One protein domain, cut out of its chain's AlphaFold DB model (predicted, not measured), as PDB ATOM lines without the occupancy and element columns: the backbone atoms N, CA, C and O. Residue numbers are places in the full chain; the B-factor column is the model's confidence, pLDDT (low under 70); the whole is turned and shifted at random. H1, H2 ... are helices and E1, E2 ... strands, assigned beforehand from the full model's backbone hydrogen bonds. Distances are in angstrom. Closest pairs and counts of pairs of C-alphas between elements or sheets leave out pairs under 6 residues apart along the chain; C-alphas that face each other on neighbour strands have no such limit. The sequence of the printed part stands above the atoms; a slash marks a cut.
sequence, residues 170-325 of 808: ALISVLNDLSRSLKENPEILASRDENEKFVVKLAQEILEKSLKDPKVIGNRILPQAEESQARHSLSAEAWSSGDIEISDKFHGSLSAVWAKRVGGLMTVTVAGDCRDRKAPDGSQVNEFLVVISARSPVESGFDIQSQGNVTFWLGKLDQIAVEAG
ATOM      1  N   ALA A 170      31.441  28.651  -3.861       81.75
ATOM      2  CA  ALA A 170      30.390  28.826  -4.859       81.75
ATOM      3  C   ALA A 170      30.178  27.540  -5.666       81.75
ATOM      4  O   ALA A 170      29.041  27.070  -5.738       81.75
ATOM      5  N   LEU A 171      31.252  26.908  -6.165       85.88
ATOM      6  CA  LEU A 171      31.184  25.629  -6.890       85.88
ATOM      7  C   LEU A 171      30.379  24.566  -6.123       85.88
ATOM      8  O   LEU A 171      29.481  23.937  -6.681       85.88
ATOM      9  N   ILE A 172      30.642  24.408  -4.825       86.62
ATOM     10  CA  ILE A 172      29.915  23.470  -3.958       86.62
ATOM     11  C   ILE A 172      28.410  23.757  -3.908       86.62
ATOM     12  O   ILE A 172      27.605  22.825  -3.937       86.62
ATOM     13  N   SER A 173      27.994  25.024  -3.853       85.06
ATOM     14  CA  SER A 173      26.565  25.357  -3.862       85.06
ATOM     15  C   SER A 173      25.926  25.087  -5.227       85.06
ATOM     16  O   SER A 173      24.833  24.534  -5.279       85.06
ATOM     17  N   VAL A 174      26.627  25.392  -6.323       89.19
ATOM     18  CA  VAL A 174      26.175  25.104  -7.699       89.19
ATOM     19  C   VAL A 174      26.014  23.586  -7.916       89.19
ATOM     20  O   VAL A 174      25.080  23.145  -8.585       89.19
ATOM     21  N   LEU A 175      26.863  22.759  -7.292       90.38
ATOM     22  CA  LEU A 175      26.721  21.296  -7.287       90.38
ATOM     23  C   LEU A 175      25.532  20.802  -6.443       90.38
ATOM     24  O   LEU A 175      24.888  19.824  -6.824       90.38
ATOM     25  N   ASN A 176      25.191  21.484  -5.344       89.31
ATOM     26  CA  ASN A 176      23.968  21.202  -4.580       89.31
ATOM     27  C   ASN A 176      22.699  21.553  -5.383       89.31
ATOM     28  O   ASN A 176      21.750  20.768  -5.392       89.31
ATOM     29  N   ASP A 177      22.695  22.675  -6.110       89.31
ATOM     30  CA  ASP A 177      21.586  23.055  -6.999       89.31
ATOM     31  C   ASP A 177      21.399  22.038  -8.145       89.31
ATOM     32  O   ASP A 177      20.266  21.692  -8.493       89.31
ATOM     33  N   LEU A 178      22.490  21.471  -8.684       90.06
ATOM     34  CA  LEU A 178      22.402  20.345  -9.622       90.06
ATOM     35  C   LEU A 178      21.886  19.063  -8.966       90.06
ATOM     36  O   LEU A 178      21.028  18.402  -9.545       90.06
ATOM     37  N   SER A 179      22.365  18.711  -7.770       90.50
ATOM     38  CA  SER A 179      21.885  17.532  -7.034       90.50
ATOM     39  C   SER A 179      20.373  17.603  -6.776       90.50
ATOM     40  O   SER A 179      19.669  16.604  -6.923       90.50
ATOM     41  N   ARG A 180      19.852  18.810  -6.515       88.88
ATOM     42  CA  ARG A 180      18.412  19.086  -6.468       88.88
ATOM     43  C   ARG A 180      17.749  18.986  -7.847       88.88
ATOM     44  O   ARG A 180      16.731  18.313  -7.981       88.88
ATOM     45  N   SER A 181      18.337  19.585  -8.882       87.38
ATOM     46  CA  SER A 181      17.804  19.553 -10.254       87.38
ATOM     47  C   SER A 181      17.644  18.129 -10.809       87.38
ATOM     48  O   SER A 181      16.661  17.856 -11.491       87.38
ATOM     49  N   LEU A 182      18.558  17.205 -10.479       85.00
ATOM     50  CA  LEU A 182      18.457  15.780 -10.836       85.00
ATOM     51  C   LEU A 182      17.235  15.080 -10.215       85.00
ATOM     52  O   LEU A 182      16.755  14.090 -10.761       85.00
ATOM     53  N   LYS A 183      16.742  15.584  -9.080       82.75
ATOM     54  CA  LYS A 183      15.596  15.046  -8.339       82.75
ATOM     55  C   LYS A 183      14.273  15.711  -8.737       82.75
ATOM     56  O   LYS A 183      13.236  15.054  -8.719       82.75
ATOM     57  N   GLU A 184      14.307  17.006  -9.048       73.69
ATOM     58  CA  GLU A 184      13.117  17.860  -9.185       73.69
ATOM     59  C   GLU A 184      12.734  18.195 -10.636       73.69
ATOM     60  O   GLU A 184      11.658  18.745 -10.851       73.69
ATOM     61  N   ASN A 185      13.557  17.857 -11.639       71.38
ATOM     62  CA  ASN A 185      13.266  18.142 -13.049       71.38
ATOM     63  C   ASN A 185      12.770  16.887 -13.809       71.38
ATOM     64  O   ASN A 185      13.587  16.110 -14.317       71.38
ATOM     65  N   PRO A 186      11.442  16.660 -13.915       59.81
ATOM     66  CA  PRO A 186      10.901  15.465 -14.552       59.81
ATOM     67  C   PRO A 186      11.072  15.459 -16.073       59.81
ATOM     68  O   PRO A 186      11.117  14.378 -16.643       59.81
ATOM     69  N   GLU A 187      11.192  16.606 -16.748       61.69
ATOM     70  CA  GLU A 187      11.244  16.672 -18.219       61.69
ATOM     71  C   GLU A 187      12.518  16.022 -18.775       61.69
ATOM     72  O   GLU A 187      12.466  15.237 -19.720       61.69
ATOM     73  N   ILE A 188      13.657  16.277 -18.124       60.44
ATOM     74  CA  ILE A 188      14.969  15.721 -18.500       60.44
ATOM     75  C   ILE A 188      15.059  14.216 -18.183       60.44
ATOM     76  O   ILE A 188      15.875  13.508 -18.779       60.44
ATOM     77  N   LEU A 189      14.215  13.716 -17.274       62.81
ATOM     78  CA  LEU A 189      14.104  12.295 -16.942       62.81
ATOM     79  C   LEU A 189      13.023  11.568 -17.753       62.81
ATOM     80  O   LEU A 189      13.192  10.385 -18.019       62.81
ATOM     81  N   ALA A 190      11.922  12.219 -18.137       63.97
ATOM     82  CA  ALA A 190      10.731  11.565 -18.686       63.97
ATOM     83  C   ALA A 190      11.042  10.706 -19.921       63.97
ATOM     84  O   ALA A 190      10.622   9.548 -19.985       63.97
ATOM     85  N   SER A 191      11.846  11.253 -20.835       57.41
ATOM     86  CA  SER A 191      12.248  10.674 -22.123       57.41
ATOM     87  C   SER A 191      13.286   9.542 -22.054       57.41
ATOM     88  O   SER A 191      13.666   9.020 -23.098       57.41
ATOM     89  N   ARG A 192      13.758   9.162 -20.858       70.06
ATOM     90  CA  ARG A 192      14.841   8.177 -20.660       70.06
ATOM     91  C   ARG A 192      14.350   6.748 -20.427       70.06
ATOM     92  O   ARG A 192      13.225   6.533 -19.973       70.06
ATOM     93  N   ASP A 193      15.231   5.781 -20.657       82.38
ATOM     94  CA  ASP A 193      15.047   4.376 -20.263       82.38
ATOM     95  C   ASP A 193      14.886   4.249 -18.728       82.38
ATOM     96  O   ASP A 193      15.412   5.061 -17.963       82.38
ATOM     97  N   GLU A 194      14.157   3.242 -18.245       85.69
ATOM     98  CA  GLU A 194      14.043   2.939 -16.811       85.69
ATOM     99  C   GLU A 194      15.384   2.502 -16.211       85.69
ATOM    100  O   GLU A 194      15.711   2.904 -15.088       85.69
ATOM    101  N   ASN A 195      16.203   1.776 -16.978       87.75
ATOM    102  CA  ASN A 195      17.572   1.448 -16.579       87.75
ATOM    103  C   ASN A 195      18.440   2.715 -16.477       87.75
ATOM    104  O   ASN A 195      19.178   2.889 -15.507       87.75
ATOM    105  N   GLU A 196      18.300   3.655 -17.415       88.12
ATOM    106  CA  GLU A 196      19.021   4.931 -17.381       88.12
ATOM    107  C   GLU A 196      18.572   5.809 -16.197       88.12
ATOM    108  O   GLU A 196      19.406   6.302 -15.432       88.12
ATOM    109  N   LYS A 197      17.255   5.929 -15.969       89.06
ATOM    110  CA  LYS A 197      16.657   6.582 -14.786       89.06
ATOM    111  C   LYS A 197      17.170   5.975 -13.475       89.06
ATOM    112  O   LYS A 197      17.277   6.688 -12.477       89.06
ATOM    113  N   PHE A 198      17.473   4.676 -13.448       89.88
ATOM    114  CA  PHE A 198      18.065   4.011 -12.289       89.88
ATOM    115  C   PHE A 198      19.537   4.397 -12.095       89.88
ATOM    116  O   PHE A 198      19.914   4.804 -10.997       89.88
ATOM    117  N   VAL A 199      20.356   4.367 -13.152       90.75
ATOM    118  CA  VAL A 199      21.779   4.754 -13.086       90.75
ATOM    119  C   VAL A 199      21.957   6.231 -12.702       90.75
ATOM    120  O   VAL A 199      22.816   6.545 -11.878       90.75
ATOM    121  N   VAL A 200      21.101   7.141 -13.185       92.00
ATOM    122  CA  VAL A 200      21.122   8.558 -12.762       92.00
ATOM    123  C   VAL A 200      20.856   8.710 -11.254       92.00
ATOM    124  O   VAL A 200      21.500   9.534 -10.609       92.00
ATOM    125  N   LYS A 201      19.991   7.879 -10.653       91.94
ATOM    126  CA  LYS A 201      19.773   7.872  -9.190       91.94
ATOM    127  C   LYS A 201      20.996   7.364  -8.418       91.94
ATOM    128  O   LYS A 201      21.294   7.899  -7.355       91.94
ATOM    129  N   LEU A 202      21.736   6.388  -8.954       92.50
ATOM    130  CA  LEU A 202      23.007   5.947  -8.360       92.50
ATOM    131  C   LEU A 202      24.063   7.061  -8.409       92.50
ATOM    132  O   LEU A 202      24.746   7.313  -7.417       92.50
ATOM    133  N   ALA A 203      24.153   7.782  -9.530       92.50
ATOM    134  CA  ALA A 203      25.029   8.945  -9.661       92.50
ATOM    135  C   ALA A 203      24.630  10.098  -8.718       92.50
ATOM    136  O   ALA A 203      25.504  10.744  -8.137       92.50
ATOM    137  N   GLN A 204      23.327  10.324  -8.503       91.62
ATOM    138  CA  GLN A 204      22.834  11.273  -7.501       91.62
ATOM    139  C   GLN A 204      23.251  10.867  -6.079       91.62
ATOM    140  O   GLN A 204      23.636  11.738  -5.307       91.62
ATOM    141  N   GLU A 205      23.226   9.580  -5.722       92.06
ATOM    142  CA  GLU A 205      23.631   9.112  -4.386       92.06
ATOM    143  C   GLU A 205      25.130   9.338  -4.116       92.06
ATOM    144  O   GLU A 205      25.494   9.778  -3.022       92.06
ATOM    145  N   ILE A 206      25.989   9.143  -5.127       91.56
ATOM    146  CA  ILE A 206      27.418   9.515  -5.081       91.56
ATOM    147  C   ILE A 206      27.572  11.032  -4.891       91.56
ATOM    148  O   ILE A 206      28.278  11.471  -3.981       91.56
ATOM    149  N   LEU A 207      26.881  11.837  -5.707       91.62
ATOM    150  CA  LEU A 207      26.921  13.301  -5.629       91.62
ATOM    151  C   LEU A 207      26.468  13.800  -4.249       91.62
ATOM    152  O   LEU A 207      27.183  14.553  -3.590       91.62
ATOM    153  N   GLU A 208      25.330  13.317  -3.762       90.81
ATOM    154  CA  GLU A 208      24.822  13.646  -2.436       90.81
ATOM    155  C   GLU A 208      25.770  13.220  -1.309       90.81
ATOM    156  O   GLU A 208      25.920  13.968  -0.345       90.81
ATOM    157  N   LYS A 209      26.405  12.039  -1.381       90.06
ATOM    158  CA  LYS A 209      27.351  11.601  -0.342       90.06
ATOM    159  C   LYS A 209      28.638  12.433  -0.362       90.06
ATOM    160  O   LYS A 209      29.158  12.746   0.705       90.06
ATOM    161  N   SER A 210      29.086  12.872  -1.541       86.75
ATOM    162  CA  SER A 210      30.252  13.753  -1.708       86.75
ATOM    163  C   SER A 210      30.054  15.156  -1.114       86.75
ATOM    164  O   SER A 210      31.005  15.762  -0.627       86.75
ATOM    165  N   LEU A 211      28.816  15.664  -1.126       86.06
ATOM    166  CA  LEU A 211      28.452  16.999  -0.635       86.06
ATOM    167  C   LEU A 211      28.060  17.017   0.857       86.06
ATOM    168  O   LEU A 211      27.730  18.076   1.384       86.06
ATOM    169  N   LYS A 212      28.093  15.864   1.546       83.25
ATOM    170  CA  LYS A 212      27.735  15.729   2.975       83.25
ATOM    171  C   LYS A 212      28.932  15.832   3.940       83.25
ATOM    172  O   LYS A 212      28.728  15.716   5.147       83.25
ATOM    173  N   ASP A 213      30.158  16.062   3.454       71.19
ATOM    174  CA  ASP A 213      31.328  16.313   4.316       71.19
ATOM    175  C   ASP A 213      31.237  17.719   4.964       71.19
ATOM    176  O   ASP A 213      31.204  18.724   4.247       71.19
ATOM    177  N   PRO A 214      31.228  17.840   6.309       57.28
ATOM    178  CA  PRO A 214      31.102  19.123   7.005       57.28
ATOM    179  C   PRO A 214      32.287  20.089   6.811       57.28
ATOM    180  O   PRO A 214      32.164  21.258   7.178       57.28
ATOM    181  N   LYS A 215      33.416  19.663   6.225       60.38
ATOM    182  CA  LYS A 215      34.472  20.582   5.755       60.38
ATOM    183  C   LYS A 215      33.995  21.494   4.614       60.38
ATOM    184  O   LYS A 215      34.574  22.557   4.385       60.38
ATOM    185  N   VAL A 216      32.974  21.075   3.870       62.50
ATOM    186  CA  VAL A 216      32.654  21.568   2.525       62.50
ATOM    187  C   VAL A 216      31.548  22.636   2.590       62.50
ATOM    188  O   VAL A 216      30.440  22.477   2.084       62.50
ATOM    189  N   ILE A 217      31.845  23.750   3.270       58.09
ATOM    190  CA  ILE A 217      30.888  24.846   3.513       58.09
ATOM    191  C   ILE A 217      30.681  25.682   2.241       58.09
ATOM    192  O   ILE A 217      31.509  26.532   1.906       58.09
ATOM    193  N   GLY A 218      29.548  25.477   1.566       62.12
ATOM    194  CA  GLY A 218      29.139  26.264   0.400       62.12
ATOM    195  C   GLY A 218      28.710  27.702   0.730       62.12
ATOM    196  O   GLY A 218      28.130  27.977   1.778       62.12
ATOM    197  N   ASN A 219      28.971  28.620  -0.199       67.12
ATOM    198  CA  ASN A 219      28.453  29.986  -0.241       67.12
ATOM    199  C   ASN A 219      28.359  30.418  -1.710       67.12
ATOM    200  O   ASN A 219      29.382  30.570  -2.371       67.12
ATOM    201  N   ARG A 220      27.136  30.616  -2.209       73.50
ATOM    202  CA  ARG A 220      26.850  31.000  -3.603       73.50
ATOM    203  C   ARG A 220      26.844  32.501  -3.880       73.50
ATOM    204  O   ARG A 220      26.718  32.871  -5.045       73.50
ATOM    205  N   ILE A 221      26.917  33.347  -2.850       78.19
ATOM    206  CA  ILE A 221      26.884  34.804  -3.019       78.19
ATOM    207  C   ILE A 221      28.141  35.232  -3.780       78.19
ATOM    208  O   ILE A 221      29.257  34.971  -3.334       78.19
ATOM    209  N   LEU A 222      27.945  35.886  -4.922       77.94
ATOM    210  CA  LEU A 222      29.003  36.465  -5.738       77.94
ATOM    211  C   LEU A 222      29.369  37.837  -5.146       77.94
ATOM    212  O   LEU A 222      28.507  38.716  -5.091       77.94
ATOM    213  N   PRO A 223      30.611  38.065  -4.680       78.31
ATOM    214  CA  PRO A 223      31.001  39.378  -4.180       78.31
ATOM    215  C   PRO A 223      30.896  40.437  -5.283       78.31
ATOM    216  O   PRO A 223      31.350  40.217  -6.403       78.31
ATOM    217  N   GLN A 224      30.377  41.625  -4.963       74.12
ATOM    218  CA  GLN A 224      30.182  42.709  -5.941       74.12
ATOM    219  C   GLN A 224      31.484  43.118  -6.668       74.12
ATOM    220  O   GLN A 224      31.458  43.510  -7.833       74.12
ATOM    221  N   ALA A 225      32.635  42.978  -6.000       75.69
ATOM    222  CA  ALA A 225      33.957  43.180  -6.597       75.69
ATOM    223  C   ALA A 225      34.316  42.104  -7.644       75.69
ATOM    224  O   ALA A 225      34.920  42.413  -8.670       75.69
ATOM    225  N   GLU A 226      33.911  40.852  -7.414       76.12
ATOM    226  CA  GLU A 226      34.124  39.731  -8.335       76.12
ATOM    227  C   GLU A 226      33.092  39.704  -9.467       76.12
ATOM    228  O   GLU A 226      33.387  39.182 -10.537       76.12
ATOM    229  N   GLU A 227      31.908  40.303  -9.297       76.31
ATOM    230  CA  GLU A 227      30.859  40.301 -10.325       76.31
ATOM    231  C   GLU A 227      31.334  40.921 -11.650       76.31
ATOM    232  O   GLU A 227      31.117  40.356 -12.726       76.31
ATOM    233  N   SER A 228      32.056  42.043 -11.584       75.44
ATOM    234  CA  SER A 228      32.654  42.671 -12.774       75.44
ATOM    235  C   SER A 228      33.681  41.751 -13.444       75.44
ATOM    236  O   SER A 228      33.734  41.652 -14.670       75.44
ATOM    237  N   GLN A 229      34.460  41.012 -12.652       77.62
ATOM    238  CA  GLN A 229      35.441  40.053 -13.155       77.62
ATOM    239  C   GLN A 229      34.768  38.809 -13.765       77.62
ATOM    240  O   GLN A 229      35.195  38.350 -14.824       77.62
ATOM    241  N   ALA A 230      33.685  38.308 -13.170       75.75
ATOM    242  CA  ALA A 230      32.910  37.160 -13.649       75.75
ATOM    243  C   ALA A 230      32.077  37.454 -14.914       75.75
ATOM    244  O   ALA A 230      31.687  36.525 -15.626       75.75
ATOM    245  N   ARG A 231      31.804  38.734 -15.207       79.00
ATOM    246  CA  ARG A 231      31.196  39.202 -16.467       79.00
ATOM    247  C   ARG A 231      32.206  39.288 -17.621       79.00
ATOM    248  O   ARG A 231      31.828  39.051 -18.765       79.00
ATOM    249  N   HIS A 232      33.470  39.626 -17.340       77.06
ATOM    250  CA  HIS A 232      34.471  39.967 -18.368       77.06
ATOM    251  C   HIS A 232      35.656  38.996 -18.489       77.06
ATOM    252  O   HIS A 232      36.422  39.089 -19.446       77.06
ATOM    253  N   SER A 233      35.813  38.051 -17.563       80.38
ATOM    254  CA  SER A 233      36.866  37.033 -17.591       80.38
ATOM    255  C   SER A 233      36.303  35.634 -17.330       80.38
ATOM    256  O   SER A 233      35.169  35.476 -16.883       80.38
ATOM    257  N   LEU A 234      37.097  34.615 -17.652       83.69
ATOM    258  CA  LEU A 234      36.804  33.211 -17.381       83.69
ATOM    259  C   LEU A 234      37.957  32.659 -16.547       83.69
ATOM    260  O   LEU A 234      39.084  32.588 -17.036       83.69
ATOM    261  N   SER A 235      37.673  32.246 -15.314       83.00
ATOM    262  CA  SER A 235      38.531  31.312 -14.584       83.00
ATOM    263  C   SER A 235      38.019  29.883 -14.784       83.00
ATOM    264  O   SER A 235      36.841  29.652 -15.059       83.00
ATOM    265  N   ALA A 236      38.926  28.912 -14.703       83.50
ATOM    266  CA  ALA A 236      38.593  27.496 -14.753       83.50
ATOM    267  C   ALA A 236      38.902  26.881 -13.388       83.50
ATOM    268  O   ALA A 236      40.056  26.867 -12.962       83.50
ATOM    269  N   GLU A 237      37.874  26.382 -12.714       83.00
ATOM    270  CA  GLU A 237      37.991  25.681 -11.440       83.00
ATOM    271  C   GLU A 237      37.702  24.193 -11.639       83.00
ATOM    272  O   GLU A 237      36.899  23.802 -12.490       83.00
ATOM    273  N   ALA A 238      38.378  23.343 -10.870       83.31
ATOM    274  CA  ALA A 238      38.194  21.901 -10.937       83.31
ATOM    275  C   ALA A 238      38.243  21.293  -9.537       83.31
ATOM    276  O   ALA A 238      39.196  21.503  -8.789       83.31
ATOM    277  N   TRP A 239      37.242  20.482  -9.214       86.62
ATOM    278  CA  TRP A 239      37.135  19.762  -7.951       86.62
ATOM    279  C   TRP A 239      36.968  18.262  -8.200       86.62
ATOM    280  O   TRP A 239      36.560  17.836  -9.280       86.62
ATOM    281  N   SER A 240      37.308  17.452  -7.204       86.44
ATOM    282  CA  SER A 240      36.973  16.034  -7.161       86.44
ATOM    283  C   SER A 240      36.804  15.601  -5.711       86.44
ATOM    284  O   SER A 240      37.518  16.087  -4.834       86.44
ATOM    285  N   SER A 241      35.880  14.675  -5.476       84.12
ATOM    286  CA  SER A 241      35.647  14.062  -4.167       84.12
ATOM    287  C   SER A 241      36.771  13.134  -3.705       84.12
ATOM    288  O   SER A 241      36.837  12.805  -2.526       84.12
ATOM    289  N   GLY A 242      37.605  12.648  -4.630       85.31
ATOM    290  CA  GLY A 242      38.298  11.376  -4.429       85.31
ATOM    291  C   GLY A 242      37.321  10.197  -4.497       85.31
ATOM    292  O   GLY A 242      36.271  10.294  -5.139       85.31
ATOM    293  N   ASP A 243      37.683   9.091  -3.856       87.88
ATOM    294  CA  ASP A 243      36.860   7.880  -3.772       87.88
ATOM    295  C   ASP A 243      35.802   7.999  -2.660       87.88
ATOM    296  O   ASP A 243      36.064   8.570  -1.599       87.88
ATOM    297  N   ILE A 244      34.599   7.486  -2.914       88.94
ATOM    298  CA  ILE A 244      33.422   7.577  -2.046       88.94
ATOM    299  C   ILE A 244      32.846   6.171  -1.876       88.94
ATOM    300  O   ILE A 244      32.065   5.688  -2.701       88.94
ATOM    301  N   GLU A 245      33.164   5.542  -0.750       90.00
ATOM    302  CA  GLU A 245      32.525   4.293  -0.341       90.00
ATOM    303  C   GLU A 245      31.055   4.574   0.017       90.00
ATOM    304  O   GLU A 245      30.776   5.288   0.985       90.00
ATOM    305  N   ILE A 246      30.081   4.041  -0.729       90.00
ATOM    306  CA  ILE A 246      28.650   4.087  -0.365       90.00
ATOM    307  C   ILE A 246      28.280   2.847   0.452       90.00
ATOM    308  O   ILE A 246      27.709   2.994   1.535       90.00
ATOM    309  N   SER A 247      28.655   1.666  -0.043       90.50
ATOM    310  CA  SER A 247      28.601   0.361   0.632       90.50
ATOM    311  C   SER A 247      29.884  -0.421   0.317       90.50
ATOM    312  O   SER A 247      30.591  -0.069  -0.623       90.50
ATOM    313  N   ASP A 248      30.148  -1.542   1.000       89.00
ATOM    314  CA  ASP A 248      31.259  -2.466   0.694       89.00
ATOM    315  C   ASP A 248      31.371  -2.853  -0.802       89.00
ATOM    316  O   ASP A 248      32.426  -3.296  -1.262       89.00
ATOM    317  N   LYS A 249      30.270  -2.735  -1.559       89.81
ATOM    318  CA  LYS A 249      30.111  -3.150  -2.963       89.81
ATOM    319  C   LYS A 249      29.564  -2.051  -3.878       89.81
ATOM    320  O   LYS A 249      29.239  -2.346  -5.031       89.81
ATOM    321  N   PHE A 250      29.449  -0.825  -3.375       93.94
ATOM    322  CA  PHE A 250      29.060   0.345  -4.143       93.94
ATOM    323  C   PHE A 250      30.022   1.479  -3.811       93.94
ATOM    324  O   PHE A 250      29.925   2.096  -2.751       93.94
ATOM    325  N   HIS A 251      30.941   1.734  -4.733       93.00
ATOM    326  CA  HIS A 251      31.954   2.783  -4.645       93.00
ATOM    327  C   HIS A 251      31.796   3.732  -5.827       93.00
ATOM    328  O   HIS A 251      31.211   3.369  -6.853       93.00
ATOM    329  N   GLY A 252      32.303   4.952  -5.708       93.38
ATOM    330  CA  GLY A 252      32.246   5.908  -6.803       93.38
ATOM    331  C   GLY A 252      33.081   7.151  -6.572       93.38
ATOM    332  O   GLY A 252      33.510   7.445  -5.467       93.38
ATOM    333  N   SER A 253      33.305   7.906  -7.639       92.12
ATOM    334  CA  SER A 253      34.062   9.150  -7.595       92.12
ATOM    335  C   SER A 253      33.401  10.220  -8.450       92.12
ATOM    336  O   SER A 253      32.741   9.946  -9.455       92.12
ATOM    337  N   LEU A 254      33.582  11.463  -8.021       92.56
ATOM    338  CA  LEU A 254      33.028  12.651  -8.643       92.56
ATOM    339  C   LEU A 254      34.170  13.561  -9.093       92.56
ATOM    340  O   LEU A 254      35.124  13.787  -8.344       92.56
ATOM    341  N   SER A 255      34.063  14.137 -10.287       91.81
ATOM    342  CA  SER A 255      34.907  15.253 -10.720       91.81
ATOM    343  C   SER A 255      34.049  16.325 -11.377       91.81
ATOM    344  O   SER A 255      33.300  16.043 -12.306       91.81
ATOM    345  N   ALA A 256      34.200  17.567 -10.928       92.06
ATOM    346  CA  ALA A 256      33.556  18.737 -11.511       92.06
ATOM    347  C   ALA A 256      34.610  19.647 -12.153       92.06
ATOM    348  O   ALA A 256      35.681  19.857 -11.582       92.06
ATOM    349  N   VAL A 257      34.301  20.197 -13.325       90.69
ATOM    350  CA  VAL A 257      35.076  21.254 -13.987       90.69
ATOM    351  C   VAL A 257      34.121  22.389 -14.330       90.69
ATOM    352  O   VAL A 257      33.101  22.167 -14.981       90.69
ATOM    353  N   TRP A 258      34.447  23.599 -13.888       92.12
ATOM    354  CA  TRP A 258      33.599  24.779 -13.987       92.12
ATOM    355  C   TRP A 258      34.348  25.938 -14.645       92.12
ATOM    356  O   TRP A 258      35.367  26.405 -14.138       92.12
ATOM    357  N   ALA A 259      33.825  26.432 -15.766       89.56
ATOM    358  CA  ALA A 259      34.212  27.724 -16.315       89.56
ATOM    359  C   ALA A 259      33.475  28.827 -15.540       89.56
ATOM    360  O   ALA A 259      32.377  29.233 -15.922       89.56
ATOM    361  N   LYS A 260      34.071  29.292 -14.441       88.31
ATOM    362  CA  LYS A 260      33.519  30.295 -13.525       88.31
ATOM    363  C   LYS A 260      33.455  31.668 -14.202       88.31
ATOM    364  O   LYS A 260      34.406  32.448 -14.211       88.31
ATOM    365  N   ARG A 261      32.303  31.915 -14.828       89.56
ATOM    366  CA  ARG A 261      31.841  33.177 -15.426       89.56
ATOM    367  C   ARG A 261      30.314  33.160 -15.530       89.56
ATOM    368  O   ARG A 261      29.714  32.082 -15.486       89.56
ATOM    369  N   VAL A 262      29.678  34.313 -15.733       87.88
ATOM    370  CA  VAL A 262      28.214  34.385 -15.913       87.88
ATOM    371  C   VAL A 262      27.783  33.536 -17.118       87.88
ATOM    372  O   VAL A 262      28.305  33.692 -18.222       87.88
ATOM    373  N   GLY A 263      26.860  32.593 -16.903       86.31
ATOM    374  CA  GLY A 263      26.416  31.641 -17.930       86.31
ATOM    375  C   GLY A 263      27.500  30.652 -18.385       86.31
ATOM    376  O   GLY A 263      27.397  30.080 -19.472       86.31
ATOM    377  N   GLY A 264      28.564  30.485 -17.597       89.38
ATOM    378  CA  GLY A 264      29.675  29.582 -17.869       89.38
ATOM    379  C   GLY A 264      29.265  28.110 -17.912       89.38
ATOM    380  O   GLY A 264      28.296  27.708 -17.271       89.38
ATOM    381  N   LEU A 265      29.996  27.312 -18.693       91.62
ATOM    382  CA  LEU A 265      29.777  25.870 -18.802       91.62
ATOM    383  C   LEU A 265      30.349  25.155 -17.571       91.62
ATOM    384  O   LEU A 265      31.458  25.458 -17.126       91.62
ATOM    385  N   MET A 266      29.619  24.172 -17.061       93.06
ATOM    386  CA  MET A 266      30.095  23.239 -16.049       93.06
ATOM    387  C   MET A 266      29.877  21.802 -16.532       93.06
ATOM    388  O   MET A 266      28.826  21.474 -17.083       93.06
ATOM    389  N   THR A 267      30.865  20.942 -16.310       94.88
ATOM    390  CA  THR A 267      30.781  19.503 -16.577       94.88
ATOM    391  C   THR A 267      31.054  18.754 -15.285       94.88
ATOM    392  O   THR A 267      32.077  18.976 -14.638       94.88
ATOM    393  N   VAL A 268      30.138  17.869 -14.905       94.94
ATOM    394  CA  VAL A 268      30.239  17.033 -13.710       94.94
ATOM    395  C   VAL A 268      30.198  15.576 -14.147       94.94
ATOM    396  O   VAL A 268      29.221  15.125 -14.737       94.94
ATOM    397  N   THR A 269      31.270  14.847 -13.866       95.69
ATOM    398  CA  THR A 269      31.430  13.437 -14.214       95.69
ATOM    399  C   THR A 269      31.350  12.603 -12.947       95.69
ATOM    400  O   THR A 269      32.133  12.812 -12.020       95.69
ATOM    401  N   VAL A 270      30.417  11.654 -12.922       95.81
ATOM    402  CA  VAL A 270      30.239  10.675 -11.849       95.81
ATOM    403  C   VAL A 270      30.599   9.300 -12.398       95.81
ATOM    404  O   VAL A 270      29.993   8.858 -13.371       95.81
ATOM    405  N   ALA A 271      31.570   8.626 -11.793       95.12
ATOM    406  CA  ALA A 271      31.901   7.235 -12.092       95.12
ATOM    407  C   ALA A 271      31.564   6.366 -10.877       95.12
ATOM    408  O   ALA A 271      31.799   6.792  -9.746       95.12
ATOM    409  N   GLY A 272      31.035   5.164 -11.088       94.38
ATOM    410  CA  GLY A 272      30.679   4.251 -10.004       94.38
ATOM    411  C   GLY A 272      30.832   2.784 -10.377       94.38
ATOM    412  O   GLY A 272      30.691   2.410 -11.537       94.38
ATOM    413  N   ASP A 273      31.100   1.957  -9.373       92.31
ATOM    414  CA  ASP A 273      31.110   0.498  -9.446       92.31
ATOM    415  C   ASP A 273      30.123  -0.026  -8.399       92.31
ATOM    416  O   ASP A 273      30.346   0.107  -7.194       92.31
ATOM    417  N   CYS A 274      28.990  -0.550  -8.867       91.25
ATOM    418  CA  CYS A 274      27.866  -0.988  -8.049       91.25
ATOM    419  C   CYS A 274      27.534  -2.458  -8.339       91.25
ATOM    420  O   CYS A 274      26.875  -2.804  -9.324       91.25
ATOM    421  N   ARG A 275      28.004  -3.336  -7.446       89.38
ATOM    422  CA  ARG A 275      27.917  -4.804  -7.571       89.38
ATOM    423  C   ARG A 275      26.831  -5.426  -6.692       89.38
ATOM    424  O   ARG A 275      26.601  -6.635  -6.755       89.38
ATOM    425  N   ASP A 276      26.196  -4.626  -5.839       87.88
ATOM    426  CA  ASP A 276      25.114  -5.011  -4.927       87.88
ATOM    427  C   ASP A 276      23.705  -4.702  -5.464       87.88
ATOM    428  O   ASP A 276      22.742  -5.318  -5.002       87.88
ATOM    429  N   ARG A 277      23.566  -3.813  -6.459       88.75
ATOM    430  CA  ARG A 277      22.270  -3.423  -7.041       88.75
ATOM    431  C   ARG A 277      22.059  -3.982  -8.451       88.75
ATOM    432  O   ARG A 277      22.995  -4.281  -9.193       88.75
ATOM    433  N   LYS A 278      20.784  -4.104  -8.817       89.94
ATOM    434  CA  LYS A 278      20.293  -4.486 -10.146       89.94
ATOM    435  C   LYS A 278      19.410  -3.370 -10.695       89.94
ATOM    436  O   LYS A 278      18.727  -2.711  -9.912       89.94
ATOM    437  N   ALA A 279      19.433  -3.180 -12.008       89.50
ATOM    438  CA  ALA A 279      18.519  -2.281 -12.704       89.50
ATOM    439  C   ALA A 279      17.094  -2.895 -12.787       89.50
ATOM    440  O   ALA A 279      16.929  -4.076 -12.455       89.50
ATOM    441  N   PRO A 280      16.051  -2.117 -13.156       88.25
ATOM    442  CA  PRO A 280      14.660  -2.586 -13.221       88.25
ATOM    443  C   PRO A 280      14.424  -3.840 -14.079       88.25
ATOM    444  O   PRO A 280      13.585  -4.667 -13.731       88.25
ATOM    445  N   ASP A 281      15.205  -4.022 -15.143       85.25
ATOM    446  CA  ASP A 281      15.219  -5.220 -15.998       85.25
ATOM    447  C   ASP A 281      15.803  -6.490 -15.329       85.25
ATOM    448  O   ASP A 281      15.719  -7.592 -15.873       85.25
ATOM    449  N   GLY A 282      16.414  -6.354 -14.150       85.56
ATOM    450  CA  GLY A 282      17.128  -7.411 -13.435       85.56
ATOM    451  C   GLY A 282      18.613  -7.551 -13.795       85.56
ATOM    452  O   GLY A 282      19.300  -8.368 -13.163       85.56
ATOM    453  N   SER A 283      19.139  -6.768 -14.737       88.12
ATOM    454  CA  SER A 283      20.561  -6.724 -15.099       88.12
ATOM    455  C   SER A 283      21.417  -6.187 -13.951       88.12
ATOM    456  O   SER A 283      20.956  -5.426 -13.098       88.12
ATOM    457  N   GLN A 284      22.687  -6.587 -13.900       87.94
ATOM    458  CA  GLN A 284      23.652  -5.978 -12.979       87.94
ATOM    459  C   GLN A 284      24.138  -4.651 -13.564       87.94
ATOM    460  O   GLN A 284      24.438  -4.589 -14.753       87.94
ATOM    461  N   VAL A 285      24.231  -3.611 -12.731       86.06
ATOM    462  CA  VAL A 285      24.772  -2.315 -13.172       86.06
ATOM    463  C   VAL A 285      26.285  -2.415 -13.366       86.06
ATOM    464  O   VAL A 285      26.784  -2.041 -14.423       86.06
ATOM    465  N   ASN A 286      26.991  -2.989 -12.382       90.56
ATOM    466  CA  ASN A 286      28.452  -3.041 -12.332       90.56
ATOM    467  C   ASN A 286      29.042  -1.624 -12.480       90.56
ATOM    468  O   ASN A 286      28.685  -0.734 -11.708       90.56
ATOM    469  N   GLU A 287      29.924  -1.415 -13.455       92.62
ATOM    470  CA  GLU A 287      30.566  -0.132 -13.735       92.62
ATOM    471  C   GLU A 287      29.642   0.797 -14.545       92.62
ATOM    472  O   GLU A 287      29.026   0.388 -15.535       92.62
ATOM    473  N   PHE A 288      29.563   2.064 -14.132       93.75
ATOM    474  CA  PHE A 288      28.797   3.104 -14.813       93.75
ATOM    475  C   PHE A 288      29.492   4.471 -14.795       93.75
ATOM    476  O   PHE A 288      30.248   4.812 -13.881       93.75
ATOM    477  N   LEU A 289      29.173   5.282 -15.802       94.62
ATOM    478  CA  LEU A 289      29.627   6.651 -15.995       94.62
ATOM    479  C   LEU A 289      28.420   7.543 -16.317       94.62
ATOM    480  O   LEU A 289      27.639   7.251 -17.220       94.62
ATOM    481  N   VAL A 290      28.278   8.655 -15.601       94.38
ATOM    482  CA  VAL A 290      27.268   9.688 -15.865       94.38
ATOM    483  C   VAL A 290      27.971  11.024 -16.057       94.38
ATOM    484  O   VAL A 290      28.680  11.496 -15.169       94.38
ATOM    485  N   VAL A 291      27.770  11.643 -17.219       94.69
ATOM    486  CA  VAL A 291      28.316  12.962 -17.557       94.69
ATOM    487  C   VAL A 291      27.174  13.966 -17.604       94.69
ATOM    488  O   VAL A 291      26.292  13.897 -18.459       94.69
ATOM    489  N   ILE A 292      27.201  14.917 -16.678       94.06
ATOM    490  CA  ILE A 292      26.226  15.994 -16.544       94.06
ATOM    491  C   ILE A 292      26.851  17.266 -17.117       94.06
ATOM    492  O   ILE A 292      27.859  17.760 -16.613       94.06
ATOM    493  N   SER A 293      26.239  17.810 -18.163       92.94
ATOM    494  CA  SER A 293      26.514  19.156 -18.664       92.94
ATOM    495  C   SER A 293      25.514  20.137 -18.060       92.94
ATOM    496  O   SER A 293      24.311  19.875 -17.998       92.94
ATOM    497  N   ALA A 294      26.020  21.270 -17.600       93.50
ATOM    498  CA  ALA A 294      25.271  22.285 -16.882       93.50
ATOM    499  C   ALA A 294      25.824  23.681 -17.181       93.50
ATOM    500  O   ALA A 294      26.897  23.835 -17.768       93.50
ATOM    501  N   ARG A 295      25.111  24.714 -16.735       91.81
ATOM    502  CA  ARG A 295      25.573  26.103 -16.768       91.81
ATOM    503  C   ARG A 295      25.432  26.764 -15.410       91.81
ATOM    504  O   ARG A 295      24.566  26.391 -14.621       91.81
ATOM    505  N   SER A 296      26.249  27.787 -15.189       91.50
ATOM    506  CA  SER A 296      26.193  28.659 -14.019       91.50
ATOM    507  C   SER A 296      25.661  30.056 -14.380       91.50
ATOM    508  O   SER A 296      26.454  30.988 -14.570       91.50
ATOM    509  N   PRO A 297      24.338  30.248 -14.550       90.12
ATOM    510  CA  PRO A 297      23.767  31.589 -14.514       90.12
ATOM    511  C   PRO A 297      24.021  32.256 -13.151       90.12
ATOM    512  O   PRO A 297      24.304  31.596 -12.148       90.12
ATOM    513  N   VAL A 298      23.910  33.582 -13.145       88.75
ATOM    514  CA  VAL A 298      23.848  34.404 -11.934       88.75
ATOM    515  C   VAL A 298      22.471  35.043 -11.905       88.75
ATOM    516  O   VAL A 298      22.052  35.612 -12.913       88.75
ATOM    517  N   GLU A 299      21.792  34.960 -10.769       87.75
ATOM    518  CA  GLU A 299      20.512  35.629 -10.541       87.75
ATOM    519  C   GLU A 299      20.621  36.614  -9.373       87.75
ATOM    520  O   GLU A 299      21.458  36.465  -8.478       87.75
ATOM    521  N   SER A 300      19.789  37.654  -9.418       87.12
ATOM    522  CA  SER A 300      19.686  38.676  -8.378       87.12
ATOM    523  C   SER A 300      18.534  38.332  -7.441       87.12
ATOM    524  O   SER A 300      17.424  38.073  -7.901       87.12
ATOM    525  N   GLY A 301      18.756  38.402  -6.133       86.31
ATOM    526  CA  GLY A 301      17.694  38.239  -5.142       86.31
ATOM    527  C   GLY A 301      18.010  38.946  -3.832       86.31
ATOM    528  O   GLY A 301      19.083  39.518  -3.662       86.31
ATOM    529  N   PHE A 302      17.062  38.914  -2.902       81.62
ATOM    530  CA  PHE A 302      17.231  39.506  -1.580       81.62
ATOM    531  C   PHE A 302      17.724  38.447  -0.589       81.62
ATOM    532  O   PHE A 302      17.032  37.455  -0.352       81.62
ATOM    533  N   ASP A 303      18.907  38.643  -0.008       79.38
ATOM    534  CA  ASP A 303      19.366  37.815   1.104       79.38
ATOM    535  C   ASP A 303      18.818  38.362   2.427       79.38
ATOM    536  O   ASP A 303      19.082  39.493   2.834       79.38
ATOM    537  N   ILE A 304      18.072  37.506   3.121       79.19
ATOM    538  CA  ILE A 304      17.421  37.803   4.397       79.19
ATOM    539  C   ILE A 304      18.459  37.998   5.521       79.19
ATOM    540  O   ILE A 304      18.178  38.722   6.477       79.19
ATOM    541  N   GLN A 305      19.654  37.396   5.425       74.56
ATOM    542  CA  GLN A 305      20.686  37.494   6.466       74.56
ATOM    543  C   GLN A 305      21.453  38.822   6.420       74.56
ATOM    544  O   GLN A 305      21.663  39.439   7.463       74.56
ATOM    545  N   SER A 306      21.843  39.285   5.231       79.25
ATOM    546  CA  SER A 306      22.468  40.601   5.025       79.25
ATOM    547  C   SER A 306      21.469  41.752   4.851       79.25
ATOM    548  O   SER A 306      21.878  42.911   4.884       79.25
ATOM    549  N   GLN A 307      20.176  41.447   4.682       86.62
ATOM    550  CA  GLN A 307      19.106  42.399   4.343       86.62
ATOM    551  C   GLN A 307      19.404  43.222   3.076       86.62
ATOM    552  O   GLN A 307      19.025  44.389   2.968       86.62
ATOM    553  N   GLY A 308      20.098  42.609   2.114       82.88
ATOM    554  CA  GLY A 308      20.581  43.263   0.903       82.88
ATOM    555  C   GLY A 308      20.219  42.515  -0.376       82.88
ATOM    556  O   GLY A 308      20.018  41.300  -0.385       82.88
ATOM    557  N   ASN A 309      20.187  43.252  -1.487       84.12
ATOM    558  CA  ASN A 309      20.183  42.649  -2.816       84.12
ATOM    559  C   ASN A 309      21.565  42.042  -3.085       84.12
ATOM    560  O   ASN A 309      22.565  42.760  -3.094       84.12
ATOM    561  N   VAL A 310      21.608  40.736  -3.330       85.75
ATOM    562  CA  VAL A 310      22.818  39.979  -3.660       85.75
ATOM    563  C   VAL A 310      22.662  39.289  -5.010       85.75
ATOM    564  O   VAL A 310      21.575  38.838  -5.378       85.75
ATOM    565  N   THR A 311      23.764  39.171  -5.741       86.75
ATOM    566  CA  THR A 311      23.876  38.266  -6.885       86.75
ATOM    567  C   THR A 311      24.402  36.915  -6.403       86.75
ATOM    568  O   THR A 311      25.284  36.843  -5.545       86.75
ATOM    569  N   PHE A 312      23.843  35.816  -6.907       87.50
ATOM    570  CA  PHE A 312      24.281  34.469  -6.542       87.50
ATOM    571  C   PHE A 312      24.325  33.521  -7.736       87.50
ATOM    572  O   PHE A 312      23.547  33.630  -8.683       87.50
ATOM    573  N   TRP A 313      25.255  32.572  -7.669       89.81
ATOM    574  CA  TRP A 313      25.368  31.486  -8.635       89.81
ATOM    575  C   TRP A 313      24.254  30.455  -8.447       89.81
ATOM    576  O   TRP A 313      23.884  30.135  -7.316       89.81
ATOM    577  N   LEU A 314      23.782  29.897  -9.562       89.31
ATOM    578  CA  LEU A 314      22.860  28.762  -9.604       89.31
ATOM    579  C   LEU A 314      23.413  27.649 -10.492       89.31
ATOM    580  O   LEU A 314      23.998  27.918 -11.538       89.31
ATOM    581  N   GLY A 315      23.185  26.392 -10.115       90.38
ATOM    582  CA  GLY A 315      23.431  25.238 -10.986       90.38
ATOM    583  C   GLY A 315      22.232  24.927 -11.875       90.38
ATOM    584  O   GLY A 315      21.284  24.297 -11.413       90.38
ATOM    585  N   LYS A 316      22.275  25.308 -13.161       91.12
ATOM    586  CA  LYS A 316      21.233  24.947 -14.137       91.12
ATOM    587  C   LYS A 316      21.664  23.759 -14.996       91.12
ATOM    588  O   LYS A 316      22.639  23.839 -15.738       91.12
ATOM    589  N   LEU A 317      20.912  22.668 -14.906       91.44
ATOM    590  CA  LEU A 317      21.084  21.458 -15.711       91.44
ATOM    591  C   LEU A 317      20.832  21.744 -17.210       91.44
ATOM    592  O   LEU A 317      19.872  22.442 -17.536       91.44
ATOM    593  N   ASP A 318      21.687  21.225 -18.101       88.94
ATOM    594  CA  ASP A 318      21.613  21.423 -19.566       88.94
ATOM    595  C   ASP A 318      21.414  20.068 -20.283       88.94
ATOM    596  O   ASP A 318      20.421  19.854 -20.973       88.94
ATOM    597  N   GLN A 319      22.295  19.089 -20.034       89.69
ATOM    598  CA  GLN A 319      22.207  17.733 -20.596       89.69
ATOM    599  C   GLN A 319      22.770  16.687 -19.618       89.69
ATOM    600  O   GLN A 319      23.691  16.971 -18.859       89.69
ATOM    601  N   ILE A 320      22.273  15.448 -19.673       90.62
ATOM    602  CA  ILE A 320      22.904  14.278 -19.032       90.62
ATOM    603  C   ILE A 320      23.139  13.206 -20.099       90.62
ATOM    604  O   ILE A 320      22.220  12.920 -20.876       90.62
ATOM    605  N   ALA A 321      24.324  12.600 -20.103       90.19
ATOM    606  CA  ALA A 321      24.654  11.378 -20.831       90.19
ATOM    607  C   ALA A 321      25.029  10.264 -19.839       90.19
ATOM    608  O   ALA A 321      25.643  10.537 -18.806       90.19
ATOM    609  N   VAL A 322      24.660   9.022 -20.155       91.69
ATOM    610  CA  VAL A 322      24.857   7.846 -19.296       91.69
ATOM    611  C   VAL A 322      25.476   6.716 -20.111       91.69
ATOM    612  O   VAL A 322      25.040   6.437 -21.226       91.69
ATOM    613  N   GLU A 323      26.468   6.043 -19.538       90.38
ATOM    614  CA  GLU A 323      27.065   4.822 -20.069       90.38
ATOM    615  C   GLU A 323      27.185   3.799 -18.933       90.38
ATOM    616  O   GLU A 323      27.852   4.044 -17.932       90.38
ATOM    617  N   ALA A 324      26.496   2.665 -19.056       88.88
ATOM    618  CA  ALA A 324      26.486   1.590 -18.065       88.88
ATOM    619  C   ALA A 324      26.181   0.255 -18.749       88.88
ATOM    620  O   ALA A 324      25.469   0.231 -19.754       88.88
ATOM    621  N   GLY A 325      26.649  -0.861 -18.182       82.00
ATOM    622  CA  GLY A 325      26.455  -2.195 -18.771       82.00
ATOM    623  C   GLY A 325      24.993  -2.651 -18.909       82.00
ATOM    624  O   GLY A 325      24.716  -3.567 -19.677       82.00
TER     625      GLY A 325
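What this domain is: This is residues 170 to 325 of the 808 residues of the protein "IPT/TIG domain-containing protein" of bacterium ADurb.Bin425 (UniProt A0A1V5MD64). A long, twisted sheet of five strands forms a wall, with helices H3 and H1 packed side by side over one face and no named helix over the other. At one end of the long axis lie the small hairpin E5 and E6 and the helix H4. The printed part has 156 residues, with four named helices and seven named strands that follow along the chain as H1 H2 H3 H4 E1 E2 E3 E4 E5 E6 E7; the order of the five-strand sheet is E1 - E2 - E3 - E4 - E7, all antiparallel. The class is mixed, helices and strands; the whole is compact, with a radius of gyration of the C-alphas of 16.8 A, and elongated, spanning 53 by 34 by 29 A.

Where its parts are: The sheet holds E1, residues 235 to 247, 35.9 A; E2, 250 to 260, 31.7 A; E3, 264 to 278, 36.2 A; E4, 284 to 296, 34.7 A; and E7, 316 to 324, 24.3 A, ending at C-alpha 324 (26.486, 1.590, -18.065). E3 bends by 102 degrees at residue 275. E5 is residues 298 to 303 and E6 308 to 313. H1, residues 170 to 184, begins at C-alpha 170 (30.390, 28.826, -4.859) and is 20.9 A long; H3, 194 to 210, is 24.7 A. H2 is residues 186 to 190 and H4 224 to 232.

How they stand to each other: E1 E2 E3 E4 form a meander, each strand the antiparallel neighbour of the one before. N 239 and O 256 of E1 and E2 are 2.9 A apart, N 253 and O 271 of E2 and E3 2.8 A, N 270 and O 290 of E3 and E4 2.8 A, and N 291 and O 321 of E4 and E7 2.9 A, each within hydrogen-bond range. H1 and H3 are on the same face, two layers of helices and sheet; the C-alphas of Ala 203 in H3 and Val 270 in E3 are 5.9 A apart. H1 has a height over the sheet of 9.0 A and runs slantwise to the strands, at 55 degrees to E3 on the local plane. With residues 176 to 182 alone it touches H3, closest C-alphas Ser 179 and Gln 204 at 6.3 A, a shallow tilt of 32 degrees, opposite ways. H2 and H4 only graze the sheet. E4 runs on into E5 at 79 degrees; in the hairpin E5 and E6, N 310 and O 301 are 2.8 A apart. Each O i to N i+4 pair is within hydrogen-bond range in H2 and H3, 10 of 11 in H1 and 3 of 5 in H4.

The domain as a whole: The two C-alphas farthest apart, Ala 225 and Gly 282, are 53.8 A apart. The printed part has no cut. The link H3 to H4, 13 residues, is long. Mean pLDDT of the printed part is 85.2; residues 186 to 191 and 214 to 219 are under 70.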